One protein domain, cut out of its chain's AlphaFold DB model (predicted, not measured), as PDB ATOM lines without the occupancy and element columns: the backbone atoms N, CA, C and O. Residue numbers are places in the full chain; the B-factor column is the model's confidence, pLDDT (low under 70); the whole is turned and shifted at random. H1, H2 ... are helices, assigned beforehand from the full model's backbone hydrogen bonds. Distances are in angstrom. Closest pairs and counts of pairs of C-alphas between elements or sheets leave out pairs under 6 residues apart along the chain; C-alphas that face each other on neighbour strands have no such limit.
ATOM      1  N   ARG A 155      -2.442 -23.912 138.082       63.91
ATOM      2  CA  ARG A 155      -1.909 -23.270 136.866       63.91
ATOM      3  C   ARG A 155      -1.212 -24.258 135.924       63.91
ATOM      4  O   ARG A 155      -1.379 -24.170 134.711       63.91
ATOM      5  N   GLU A 156      -0.496 -25.231 136.480       66.38
ATOM      6  CA  GLU A 156       0.194 -26.280 135.714       66.38
ATOM      7  C   GLU A 156      -0.799 -27.268 135.089       66.38
ATOM      8  O   GLU A 156      -0.655 -27.652 133.929       66.38
ATOM      9  N   GLN A 157      -1.867 -27.614 135.815       69.06
ATOM     10  CA  GLN A 157      -2.925 -28.489 135.302       69.06
ATOM     11  C   GLN A 157      -3.731 -27.824 134.180       69.06
ATOM     12  O   GLN A 157      -4.090 -28.478 133.204       69.06
ATOM     13  N   VAL A 158      -3.967 -26.511 134.278       74.31
ATOM     14  CA  VAL A 158      -4.608 -25.717 133.219       74.31
ATOM     15  C   VAL A 158      -3.756 -25.685 131.947       74.31
ATOM     16  O   VAL A 158      -4.293 -25.866 130.853       74.31
ATOM     17  N   ALA A 159      -2.439 -25.514 132.077       79.69
ATOM     18  CA  ALA A 159      -1.526 -25.542 130.935       79.69
ATOM     19  C   ALA A 159      -1.495 -26.929 130.270       79.69
ATOM     20  O   ALA A 159      -1.587 -27.042 129.047       79.69
ATOM     21  N   GLN A 160      -1.449 -27.997 131.071       79.88
ATOM     22  CA  GLN A 160      -1.469 -29.361 130.550       79.88
ATOM     23  C   GLN A 160      -2.798 -29.679 129.849       79.88
ATOM     24  O   GLN A 160      -2.792 -30.216 128.743       79.88
ATOM     25  N   ALA A 161      -3.929 -29.281 130.437       78.06
ATOM     26  CA  ALA A 161      -5.250 -29.445 129.839       78.06
ATOM     27  C   ALA A 161      -5.369 -28.731 128.482       78.06
ATOM     28  O   ALA A 161      -5.872 -29.321 127.522       78.06
ATOM     29  N   GLN A 162      -4.856 -27.498 128.368       84.50
ATOM     30  CA  GLN A 162      -4.783 -26.794 127.083       84.50
ATOM     31  C   GLN A 162      -3.955 -27.569 126.058       84.50
ATOM     32  O   GLN A 162      -4.380 -27.701 124.911       84.50
ATOM     33  N   GLN A 163      -2.816 -28.133 126.469       83.94
ATOM     34  CA  GLN A 163      -1.953 -28.896 125.571       83.94
ATOM     35  C   GLN A 163      -2.669 -30.123 124.996       83.94
ATOM     36  O   GLN A 163      -2.574 -30.383 123.797       83.94
ATOM     37  N   VAL A 164      -3.406 -30.867 125.830       83.62
ATOM     38  CA  VAL A 164      -4.138 -32.054 125.367       83.62
ATOM     39  C   VAL A 164      -5.266 -31.650 124.415       83.62
ATOM     40  O   VAL A 164      -5.450 -32.313 123.397       83.62
ATOM     41  N   LEU A 165      -5.978 -30.554 124.683       85.38
ATOM     42  CA  LEU A 165      -7.023 -30.041 123.789       85.38
ATOM     43  C   LEU A 165      -6.458 -29.655 122.415       85.38
ATOM     44  O   LEU A 165      -6.933 -30.165 121.399       85.38
ATOM     45  N   ILE A 166      -5.389 -28.854 122.394       86.31
ATOM     46  CA  ILE A 166      -4.713 -28.421 121.160       86.31
ATOM     47  C   ILE A 166      -4.183 -29.631 120.380       86.31
ATOM     48  O   ILE A 166      -4.381 -29.722 119.171       86.31
ATOM     49  N   ASN A 167      -3.571 -30.602 121.064       82.56
ATOM     50  CA  ASN A 167      -3.047 -31.816 120.434       82.56
ATOM     51  C   ASN A 167      -4.145 -32.709 119.824       82.56
ATOM     52  O   ASN A 167      -3.866 -33.504 118.932       82.56
ATOM     53  N   ASN A 168      -5.391 -32.584 120.291       82.12
ATOM     54  CA  ASN A 168      -6.551 -33.271 119.716       82.12
ATOM     55  C   ASN A 168      -7.326 -32.394 118.715       82.12
ATOM     56  O   ASN A 168      -8.422 -32.767 118.304       82.12
ATOM     57  N   GLY A 169      -6.775 -31.240 118.319       77.19
ATOM     58  CA  GLY A 169      -7.401 -30.326 117.362       77.19
ATOM     59  C   GLY A 169      -8.619 -29.579 117.914       77.19
ATOM     60  O   GLY A 169      -9.366 -28.980 117.144       77.19
ATOM     61  N   ILE A 170      -8.838 -29.607 119.233       83.19
ATOM     62  CA  ILE A 170      -9.918 -28.871 119.892       83.19
ATOM     63  C   ILE A 170      -9.382 -27.494 120.267       83.19
ATOM     64  O   ILE A 170      -8.440 -27.369 121.052       83.19
ATOM     65  N   ASN A 171      -9.999 -26.444 119.728       82.25
ATOM     66  CA  ASN A 171      -9.666 -25.083 120.118       82.25
ATOM     67  C   ASN A 171     -10.173 -24.832 121.554       82.25
ATOM     68  O   ASN A 171     -11.377 -24.926 121.789       82.25
ATOM     69  N   PRO A 172      -9.322 -24.487 122.536       78.31
ATOM     70  CA  PRO A 172      -9.788 -24.212 123.897       78.31
ATOM     71  C   PRO A 172     -10.776 -23.037 123.959       78.31
ATOM     72  O   PRO A 172     -11.592 -22.988 124.874       78.31
ATOM     73  N   ALA A 173     -10.753 -22.130 122.975       85.38
ATOM     74  CA  ALA A 173     -11.708 -21.031 122.871       85.38
ATOM     75  C   ALA A 173     -13.120 -21.476 122.445       85.38
ATOM     76  O   ALA A 173     -14.067 -20.715 122.623       85.38
ATOM     77  N   SER A 174     -13.285 -22.685 121.889       81.31
ATOM     78  CA  SER A 174     -14.610 -23.222 121.547       81.31
ATOM     79  C   SER A 174     -15.296 -23.919 122.722       81.31
ATOM     80  O   SER A 174     -16.473 -24.264 122.620       81.31
ATOM     81  N   LEU A 175     -14.581 -24.153 123.827       80.19
ATOM     82  CA  LEU A 175     -15.151 -24.694 125.057       80.19
ATOM     83  C   LEU A 175     -15.644 -23.557 125.946       80.19
ATOM     84  O   LEU A 175     -15.004 -22.512 126.064       80.19
ATOM     85  N   SER A 176     -16.766 -23.778 126.629       87.06
ATOM     86  CA  SER A 176     -17.196 -22.815 127.639       87.06
ATOM     87  C   SER A 176     -16.201 -22.795 128.802       87.06
ATOM     88  O   SER A 176     -15.603 -23.816 129.158       87.06
ATOM     89  N   GLN A 177     -16.052 -21.636 129.446       81.00
ATOM     90  CA  GLN A 177     -15.148 -21.481 130.590       81.00
ATOM     91  C   GLN A 177     -15.475 -22.493 131.711       81.00
ATOM     92  O   GLN A 177     -14.582 -23.056 132.338       81.00
ATOM     93  N   GLN A 178     -16.761 -22.815 131.893       83.75
ATOM     94  CA  GLN A 178     -17.234 -23.846 132.823       83.75
ATOM     95  C   GLN A 178     -16.840 -25.271 132.415       83.75
ATOM     96  O   GLN A 178     -16.452 -26.067 133.274       83.75
ATOM     97  N   GLN A 179     -16.905 -25.605 131.123       80.56
ATOM     98  CA  GLN A 179     -16.443 -26.902 130.623       80.56
ATOM     99  C   GLN A 179     -14.939 -27.056 130.825       80.56
ATOM    100  O   GLN A 179     -14.491 -28.117 131.251       80.56
ATOM    101  N   PHE A 180     -14.177 -25.982 130.611       84.12
ATOM    102  CA  PHE A 180     -12.737 -25.978 130.830       84.12
ATOM    103  C   PHE A 180     -12.368 -26.170 132.311       84.12
ATOM    104  O   PHE A 180     -11.548 -27.028 132.633       84.12
ATOM    105  N   VAL A 181     -13.021 -25.444 133.227       82.94
ATOM    106  CA  VAL A 181     -12.809 -25.595 134.682       82.94
ATOM    107  C   VAL A 181     -13.209 -26.987 135.173       82.94
ATOM    108  O   VAL A 181     -12.572 -27.546 136.065       82.94
ATOM    109  N   THR A 182     -14.265 -27.566 134.601       82.62
ATOM    110  CA  THR A 182     -14.653 -28.947 134.909       82.62
ATOM    111  C   THR A 182     -13.582 -29.908 134.413       82.62
ATOM    112  O   THR A 182     -13.136 -30.767 135.166       82.62
ATOM    113  N   PHE A 183     -13.114 -29.715 133.182       82.62
ATOM    114  CA  PHE A 183     -12.107 -30.547 132.541       82.62
ATOM    115  C   PHE A 183     -10.777 -30.573 133.306       82.62
ATOM    116  O   PHE A 183     -10.235 -31.653 133.537       82.62
ATOM    117  N   SER A 184     -10.289 -29.419 133.770       81.56
ATOM    118  CA  SER A 184      -9.025 -29.329 134.512       81.56
ATOM    119  C   SER A 184      -9.049 -30.068 135.853       81.56
ATOM    120  O   SER A 184      -7.998 -30.448 136.353       81.56
ATOM    121  N   LYS A 185     -10.234 -30.281 136.441       80.31
ATOM    122  CA  LYS A 185     -10.405 -30.996 137.718       80.31
ATOM    123  C   LYS A 185     -10.486 -32.516 137.558       80.31
ATOM    124  O   LYS A 185     -10.429 -33.237 138.552       80.31
ATOM    125  N   LEU A 186     -10.661 -33.012 136.333       80.00
ATOM    126  CA  LEU A 186     -10.771 -34.443 136.069       80.00
ATOM    127  C   LEU A 186      -9.397 -35.106 136.163       80.00
ATOM    128  O   LEU A 186      -8.374 -34.497 135.856       80.00
ATOM    129  N   SER A 187      -9.366 -36.383 136.541       83.75
ATOM    130  CA  SER A 187      -8.123 -37.153 136.499       83.75
ATOM    131  C   SER A 187      -7.613 -37.285 135.054       83.75
ATOM    132  O   SER A 187      -8.422 -37.276 134.118       83.75
ATOM    133  N   PRO A 188      -6.298 -37.474 134.833       75.44
ATOM    134  CA  PRO A 188      -5.731 -37.566 133.484       75.44
ATOM    135  C   PRO A 188      -6.401 -38.632 132.602       75.44
ATOM    136  O   PRO A 188      -6.622 -38.416 131.413       75.44
ATOM    137  N   ALA A 189      -6.801 -39.767 133.184       80.12
ATOM    138  CA  ALA A 189      -7.503 -40.824 132.459       80.12
ATOM    139  C   ALA A 189      -8.898 -40.385 131.976       80.12
ATOM    140  O   ALA A 189      -9.308 -40.706 130.859       80.12
ATOM    141  N   VAL A 190      -9.623 -39.628 132.803       83.50
ATOM    142  CA  VAL A 190     -10.955 -39.124 132.453       83.50
ATOM    143  C   VAL A 190     -10.845 -37.971 131.454       83.50
ATOM    144  O   VAL A 190     -11.636 -37.920 130.519       83.50
ATOM    145  N   GLN A 191      -9.823 -37.117 131.567       83.31
ATOM    146  CA  GLN A 191      -9.542 -36.051 130.598       83.31
ATOM    147  C   GLN A 191      -9.393 -36.594 129.167       83.31
ATOM    148  O   GLN A 191     -10.042 -36.104 128.242       83.31
ATOM    149  N   VAL A 192      -8.611 -37.665 128.983       80.12
ATOM    150  CA  VAL A 192      -8.438 -38.306 127.665       80.12
ATOM    151  C   VAL A 192      -9.770 -38.814 127.115       80.12
ATOM    152  O   VAL A 192     -10.065 -38.630 125.933       80.12
ATOM    153  N   LYS A 193     -10.604 -39.418 127.969       81.94
ATOM    154  CA  LYS A 193     -11.905 -39.955 127.555       81.94
ATOM    155  C   LYS A 193     -12.888 -38.843 127.183       81.94
ATOM    156  O   LYS A 193     -13.550 -38.951 126.155       81.94
ATOM    157  N   THR A 194     -12.945 -37.766 127.965       83.12
ATOM    158  CA  THR A 194     -13.786 -36.596 127.669       83.12
ATOM    159  C   THR A 194     -13.408 -35.973 126.326       83.12
ATOM    160  O   THR A 194     -14.291 -35.676 125.524       83.12
ATOM    161  N   ILE A 195     -12.108 -35.849 126.041       81.88
ATOM    162  CA  ILE A 195     -11.618 -35.334 124.757       81.88
ATOM    163  C   ILE A 195     -11.976 -36.265 123.600       81.88
ATOM    164  O   ILE A 195     -12.471 -35.791 122.579       81.88
ATOM    165  N   ALA A 196     -11.771 -37.574 123.756       81.75
ATOM    166  CA  ALA A 196     -12.094 -38.543 122.713       81.75
ATOM    167  C   ALA A 196     -13.589 -38.511 122.352       81.75
ATOM    168  O   ALA A 196     -13.939 -38.475 121.173       81.75
ATOM    169  N   THR A 197     -14.465 -38.461 123.360       83.75
ATOM    170  CA  THR A 197     -15.915 -38.366 123.149       83.75
ATOM    171  C   THR A 197     -16.309 -37.033 122.512       83.75
ATOM    172  O   THR A 197     -17.112 -37.017 121.582       83.75
ATOM    173  N   TYR A 198     -15.743 -35.912 122.973       83.75
ATOM    174  CA  TYR A 198     -16.036 -34.595 122.401       83.75
ATOM    175  C   TYR A 198     -15.605 -34.503 120.934       83.75
ATOM    176  O   TYR A 198     -16.391 -34.063 120.100       83.75
ATOM    177  N   ALA A 199     -14.400 -34.975 120.602       80.44
ATOM    178  CA  ALA A 199     -13.902 -35.001 119.229       80.44
ATOM    179  C   ALA A 199     -14.784 -35.870 118.316       80.44
ATOM    180  O   ALA A 199     -15.120 -35.451 117.209       80.44
ATOM    181  N   ALA A 200     -15.224 -37.039 118.798       80.25
ATOM    182  CA  ALA A 200     -16.140 -37.904 118.057       80.25
ATOM    183  C   ALA A 200     -17.491 -37.215 117.789       80.25
ATOM    184  O   ALA A 200     -17.973 -37.223 116.657       80.25
ATOM    185  N   ASN A 201     -18.074 -36.560 118.798       80.19
ATOM    186  CA  ASN A 201     -19.329 -35.819 118.638       80.19
ATOM    187  C   ASN A 201     -19.171 -34.612 117.703       80.19
ATOM    188  O   ASN A 201     -20.049 -34.344 116.886       80.19
ATOM    189  N   LEU A 202     -18.043 -33.902 117.780       80.94
ATOM    190  CA  LEU A 202     -17.766 -32.763 116.907       80.94
ATOM    191  C   LEU A 202     -17.694 -33.193 115.437       80.94
ATOM    192  O   LEU A 202     -18.250 -32.517 114.573       80.94
ATOM    193  N   GLN A 203     -17.069 -34.339 115.159       75.56
ATOM    194  CA  GLN A 203     -16.990 -34.893 113.808       75.56
ATOM    195  C   GLN A 203     -18.377 -35.273 113.258       75.56
ATOM    196  O   GLN A 203     -18.663 -35.022 112.089       75.56
ATOM    197  N   GLN A 204     -19.270 -35.795 114.109       73.19
ATOM    198  CA  GLN A 204     -20.663 -36.083 113.734       73.19
ATOM    199  C   GLN A 204     -21.454 -34.803 113.412       73.19
ATOM    200  O   GLN A 204     -22.198 -34.757 112.432       73.19
ATOM    201  N   HIS A 205     -21.261 -33.733 114.190       70.44
ATOM    202  CA  HIS A 205     -21.932 -32.455 113.937       70.44
ATOM    203  C   HIS A 205     -21.425 -31.748 112.678       70.44
ATOM    204  O   HIS A 205     -22.234 -31.165 111.957       70.44
ATOM    205  N   GLN A 206     -20.126 -31.827 112.373       68.00
ATOM    206  CA  GLN A 206     -19.590 -31.270 111.128       68.00
ATOM    207  C   GLN A 206     -20.158 -31.979 109.894       68.00
ATOM    208  O   GLN A 206     -20.502 -31.309 108.925       68.00
ATOM    209  N   ALA A 207     -20.356 -33.298 109.951       61.03
ATOM    210  CA  ALA A 207     -20.969 -34.044 108.851       61.03
ATOM    211  C   ALA A 207     -22.430 -33.631 108.576       61.03
ATOM    212  O   ALA A 207     -22.893 -33.727 107.445       61.03
ATOM    213  N   SER A 208     -23.155 -33.142 109.590       61.44
ATOM    214  CA  SER A 208     -24.566 -32.736 109.455       61.44
ATOM    215  C   SER A 208     -24.769 -31.250 109.129       61.44
ATOM    216  O   SER A 208     -25.870 -30.855 108.759       61.44
ATOM    217  N   LEU A 223      -7.242 -36.937 105.643       76.69
ATOM    218  CA  LEU A 223      -6.996 -36.312 106.943       76.69
ATOM    219  C   LEU A 223      -7.222 -37.299 108.099       76.69
ATOM    220  O   LEU A 223      -6.446 -37.318 109.057       76.69
ATOM    221  N   GLN A 224      -8.257 -38.137 108.009       78.75
ATOM    222  CA  GLN A 224      -8.533 -39.173 109.004       78.75
ATOM    223  C   GLN A 224      -7.417 -40.229 109.054       78.75
ATOM    224  O   GLN A 224      -6.987 -40.621 110.143       78.75
ATOM    225  N   GLU A 225      -6.908 -40.653 107.897       70.69
ATOM    226  CA  GLU A 225      -5.809 -41.610 107.781       70.69
ATOM    227  C   GLU A 225      -4.499 -41.032 108.327       70.69
ATOM    228  O   GLU A 225      -3.821 -41.692 109.116       70.69
ATOM    229  N   PHE A 226      -4.182 -39.771 108.022       88.88
ATOM    230  CA  PHE A 226      -3.004 -39.099 108.576       88.88
ATOM    231  C   PHE A 226      -3.050 -39.012 110.111       88.88
ATOM    232  O   PHE A 226      -2.064 -39.301 110.804       88.88
ATOM    233  N   GLN A 227      -4.215 -38.673 110.671       78.19
ATOM    234  CA  GLN A 227      -4.410 -38.674 112.122       78.19
ATOM    235  C   GLN A 227      -4.243 -40.078 112.718       78.19
ATOM    236  O   GLN A 227      -3.629 -40.239 113.780       78.19
ATOM    237  N   MET A 228      -4.744 -41.109 112.031       93.00
ATOM    238  CA  MET A 228      -4.570 -42.498 112.450       93.00
ATOM    239  C   MET A 228      -3.096 -42.913 112.422       93.00
ATOM    240  O   MET A 228      -2.597 -43.457 113.410       93.00
ATOM    241  N   GLN A 229      -2.390 -42.615 111.332       92.06
ATOM    242  CA  GLN A 229      -0.981 -42.946 111.147       92.06
ATOM    243  C   GLN A 229      -0.123 -42.300 112.240       92.06
ATOM    244  O   GLN A 229       0.714 -42.969 112.853       92.06
ATOM    245  N   THR A 230      -0.412 -41.043 112.580       84.19
ATOM    246  CA  THR A 230       0.245 -40.326 113.682       84.19
ATOM    247  C   THR A 230       0.006 -41.015 115.028       84.19
ATOM    248  O   THR A 230       0.945 -41.224 115.802       84.19
ATOM    249  N   ARG A 231      -1.236 -41.433 115.308       89.75
ATOM    250  CA  ARG A 231      -1.570 -42.151 116.549       89.75
ATOM    251  C   ARG A 231      -0.856 -43.502 116.629       89.75
ATOM    252  O   ARG A 231      -0.348 -43.855 117.695       89.75
ATOM    253  N   LEU A 232      -0.783 -44.234 115.519       91.50
ATOM    254  CA  LEU A 232      -0.101 -45.525 115.449       91.50
ATOM    255  C   LEU A 232       1.406 -45.368 115.681       91.50
ATOM    256  O   LEU A 232       1.991 -46.108 116.472       91.50
ATOM    257  N   LEU A 233       2.018 -44.357 115.061       94.50
ATOM    258  CA  LEU A 233       3.432 -44.035 115.236       94.50
ATOM    259  C   LEU A 233       3.751 -43.660 116.689       94.50
ATOM    260  O   LEU A 233       4.708 -44.179 117.270       94.50
ATOM    261  N   ALA A 234       2.928 -42.809 117.305       87.81
ATOM    262  CA  ALA A 234       3.076 -42.445 118.711       87.81
ATOM    263  C   ALA A 234       2.976 -43.679 119.624       87.81
ATOM    264  O   ALA A 234       3.787 -43.852 120.539       87.81
ATOM    265  N   GLN A 235       2.035 -44.582 119.335       92.94
ATOM    266  CA  GLN A 235       1.864 -45.824 120.084       92.94
ATOM    267  C   GLN A 235       3.069 -46.765 119.924       92.94
ATOM    268  O   GLN A 235       3.534 -47.343 120.910       92.94
ATOM    269  N   GLN A 236       3.629 -46.878 118.715       92.31
ATOM    270  CA  GLN A 236       4.850 -47.649 118.471       92.31
ATOM    271  C   GLN A 236       6.053 -47.070 119.220       92.31
ATOM    272  O   GLN A 236       6.793 -47.820 119.860       92.31
ATOM    273  N   LYS A 237       6.233 -45.743 119.190       93.06
ATOM    274  CA  LYS A 237       7.307 -45.065 119.927       93.06
ATOM    275  C   LYS A 237       7.178 -45.310 121.427       93.06
ATOM    276  O   LYS A 237       8.167 -45.650 122.070       93.06
ATOM    277  N   MET A 238       5.965 -45.213 121.972       95.00
ATOM    278  CA  MET A 238       5.720 -45.466 123.391       95.00
ATOM    279  C   MET A 238       5.975 -46.927 123.774       95.00
ATOM    280  O   MET A 238       6.603 -47.182 124.797       95.00
ATOM    281  N   ARG A 239       5.577 -47.890 122.932       95.62
ATOM    282  CA  ARG A 239       5.913 -49.307 123.142       95.62
ATOM    283  C   ARG A 239       7.425 -49.523 123.174       95.62
ATOM    284  O   ARG A 239       7.917 -50.217 124.057       95.62
ATOM    285  N   ARG A 240       8.156 -48.919 122.232       92.44
ATOM    286  CA  ARG A 240       9.619 -49.030 122.167       92.44
ATOM    287  C   ARG A 240      10.274 -48.409 123.399       92.44
ATOM    288  O   ARG A 240      11.165 -49.015 123.973       92.44
ATOM    289  N   LEU A 241       9.776 -47.255 123.843       96.44
ATOM    290  CA  LEU A 241      10.258 -46.597 125.051       96.44
ATOM    291  C   LEU A 241      10.003 -47.445 126.302       96.44
ATOM    292  O   LEU A 241      10.902 -47.575 127.124       96.44
ATOM    293  N   MET A 242       8.819 -48.056 126.433       91.88
ATOM    294  CA  MET A 242       8.532 -48.967 127.547       91.88
ATOM    295  C   MET A 242       9.433 -50.205 127.527       91.88
ATOM    296  O   MET A 242       9.953 -50.575 128.575       91.88
ATOM    297  N   MET A 243       9.680 -50.803 126.355       89.31
ATOM    298  CA  MET A 243      10.607 -51.937 126.248       89.31
ATOM    299  C   MET A 243      12.048 -51.537 126.571       89.31
ATOM    300  O   MET A 243      12.674 -52.198 127.390       89.31
ATOM    301  N   SER A 244      12.557 -50.425 126.030       89.50
ATOM    302  CA  SER A 244      13.904 -49.949 126.379       89.50
ATOM    303  C   SER A 244      14.032 -49.585 127.854       89.50
ATOM    304  O   SER A 244      15.088 -49.809 128.434       89.50
ATOM    305  N   ARG A 245      12.975 -49.042 128.476       90.31
ATOM    306  CA  ARG A 245      12.963 -48.765 129.918       90.31
ATOM    307  C   ARG A 245      13.106 -50.062 130.713       90.31
ATOM    308  O   ARG A 245      13.959 -50.145 131.584       90.31
ATOM    309  N   GLN A 246      12.337 -51.086 130.346       88.75
ATOM    310  CA  GLN A 246      12.407 -52.405 130.969       88.75
ATOM    311  C   GLN A 246      13.774 -53.078 130.764       88.75
ATOM    312  O   GLN A 246      14.310 -53.670 131.697       88.75
ATOM    313  N   GLU A 247      14.364 -52.975 129.570       82.62
ATOM    314  CA  GLU A 247      15.713 -53.487 129.303       82.62
ATOM    315  C   GLU A 247      16.783 -52.729 130.091       82.62
ATOM    316  O   GLU A 247      17.706 -53.352 130.612       82.62
ATOM    317  N   GLN A 248      16.655 -51.405 130.228       84.25
ATOM    318  CA  GLN A 248      17.538 -50.615 131.083       84.25
ATOM    319  C   GLN A 248      17.425 -51.025 132.546       84.25
ATOM    320  O   GLN A 248      18.456 -51.189 133.189       84.25
ATOM    321  N   ASP A 249      16.215 -51.221 133.063       84.50
ATOM    322  CA  ASP A 249      16.014 -51.655 134.446       84.50
ATOM    323  C   ASP A 249      16.594 -53.063 134.664       84.50
ATOM    324  O   ASP A 249      17.271 -53.316 135.662       84.50
ATOM    325  N   ASN A 250      16.441 -53.955 133.680       88.62
ATOM    326  CA  ASN A 250      17.047 -55.286 133.698       88.62
ATOM    327  C   ASN A 250      18.591 -55.229 133.664       88.62
ATOM    328  O   ASN A 250      19.263 -55.923 134.425       88.62
ATOM    329  N   MET A 251      19.171 -54.362 132.827       79.56
ATOM    330  CA  MET A 251      20.625 -54.154 132.728       79.56
ATOM    331  C   MET A 251      21.204 -53.453 133.962       79.56
ATOM    332  O   MET A 251      22.313 -53.767 134.393       79.56
ATOM    333  N   SER A 252      20.457 -52.516 134.541       82.94
ATOM    334  CA  SER A 252      20.809 -51.832 135.785       82.94
ATOM    335  C   SER A 252      20.832 -52.823 136.950       82.94
ATOM    336  O   SER A 252      21.806 -52.873 137.701       82.94
ATOM    337  N   SER A 253      19.835 -53.712 137.027       78.62
ATOM    338  CA  SER A 253      19.800 -54.779 138.031       78.62
ATOM    339  C   SER A 253      20.971 -55.762 137.911       78.62
ATOM    340  O   SER A 253      21.377 -56.329 138.923       78.62
ATOM    341  N   LEU A 254      21.515 -55.976 136.707       78.75
ATOM    342  CA  LEU A 254      22.652 -56.876 136.491       78.75
ATOM    343  C   LEU A 254      23.999 -56.242 136.883       78.75
ATOM    344  O   LEU A 254      24.929 -56.964 137.222       78.75
ATOM    345  N   ARG A 255      24.111 -54.905 136.874       76.81
ATOM    346  CA  ARG A 255      25.325 -54.180 137.307       76.81
ATOM    347  C   ARG A 255      25.442 -53.997 138.823       76.81
ATOM    348  O   ARG A 255      26.454 -53.480 139.287       76.81
ATOM    349  N   HIS A 256      24.408 -54.334 139.588       70.81
ATOM    350  CA  HIS A 256      24.386 -54.199 141.052       70.81
ATOM    351  C   HIS A 256      24.479 -55.542 141.790       70.81
ATOM    352  O   HIS A 256      24.211 -55.609 142.989       70.81
TER     353      HIS A 256
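This is residues 155 to 208 and 223 to 256 of the 257 residues of the protein "SOM1 protein" of Colletotrichum salicis (UniProt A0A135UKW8). Three helices set at an angle to one another, H1, H2 and H3, make a small body, and the long helix H4 touches none of them; its residues 228 to 254 stick out. The printed part has 88 residues with four named helices, H1 to H4 in order, and is all helix. It is only just loose, close to extended, with a radius of gyration of the C-alphas of 17.7 A, and spans 58 by 34 by 16 A.

Start at H1, residues 155 to 167: its residues 157 to 161 alone touch H2, residues 177 to 184, about perpendicular at 82 degrees, closest at the C-alphas of Val 158 and Ser 184, 5.9 A. H2 and H3, residues 188 to 208, form a helical hairpin at a steep tilt of 44 degrees, opposite ways; they only just touch, with 3 pairs of C-alphas within 8 A, closest at Phe 183 and Gln 191, 6.4 A, H3 with residues 191 to 194 alone. H4, residues 223 to 254, is apart from H1, H2 and H3. In the four helices every O i to N i+4 pair is within hydrogen-bond range.

Find C-alpha 155 at (-1.909, -23.270, 136.866), where H1 begins. H3 is 30.9 A long; H4 runs 46.6 A to C-alpha 254 at (22.652, -56.876, 136.491).

Residues 209 to 222 are not printed; C-alphas 208 and 223 are 18.1 A apart. Residues 155 to 157 and 206 to 208 have pLDDT under 70.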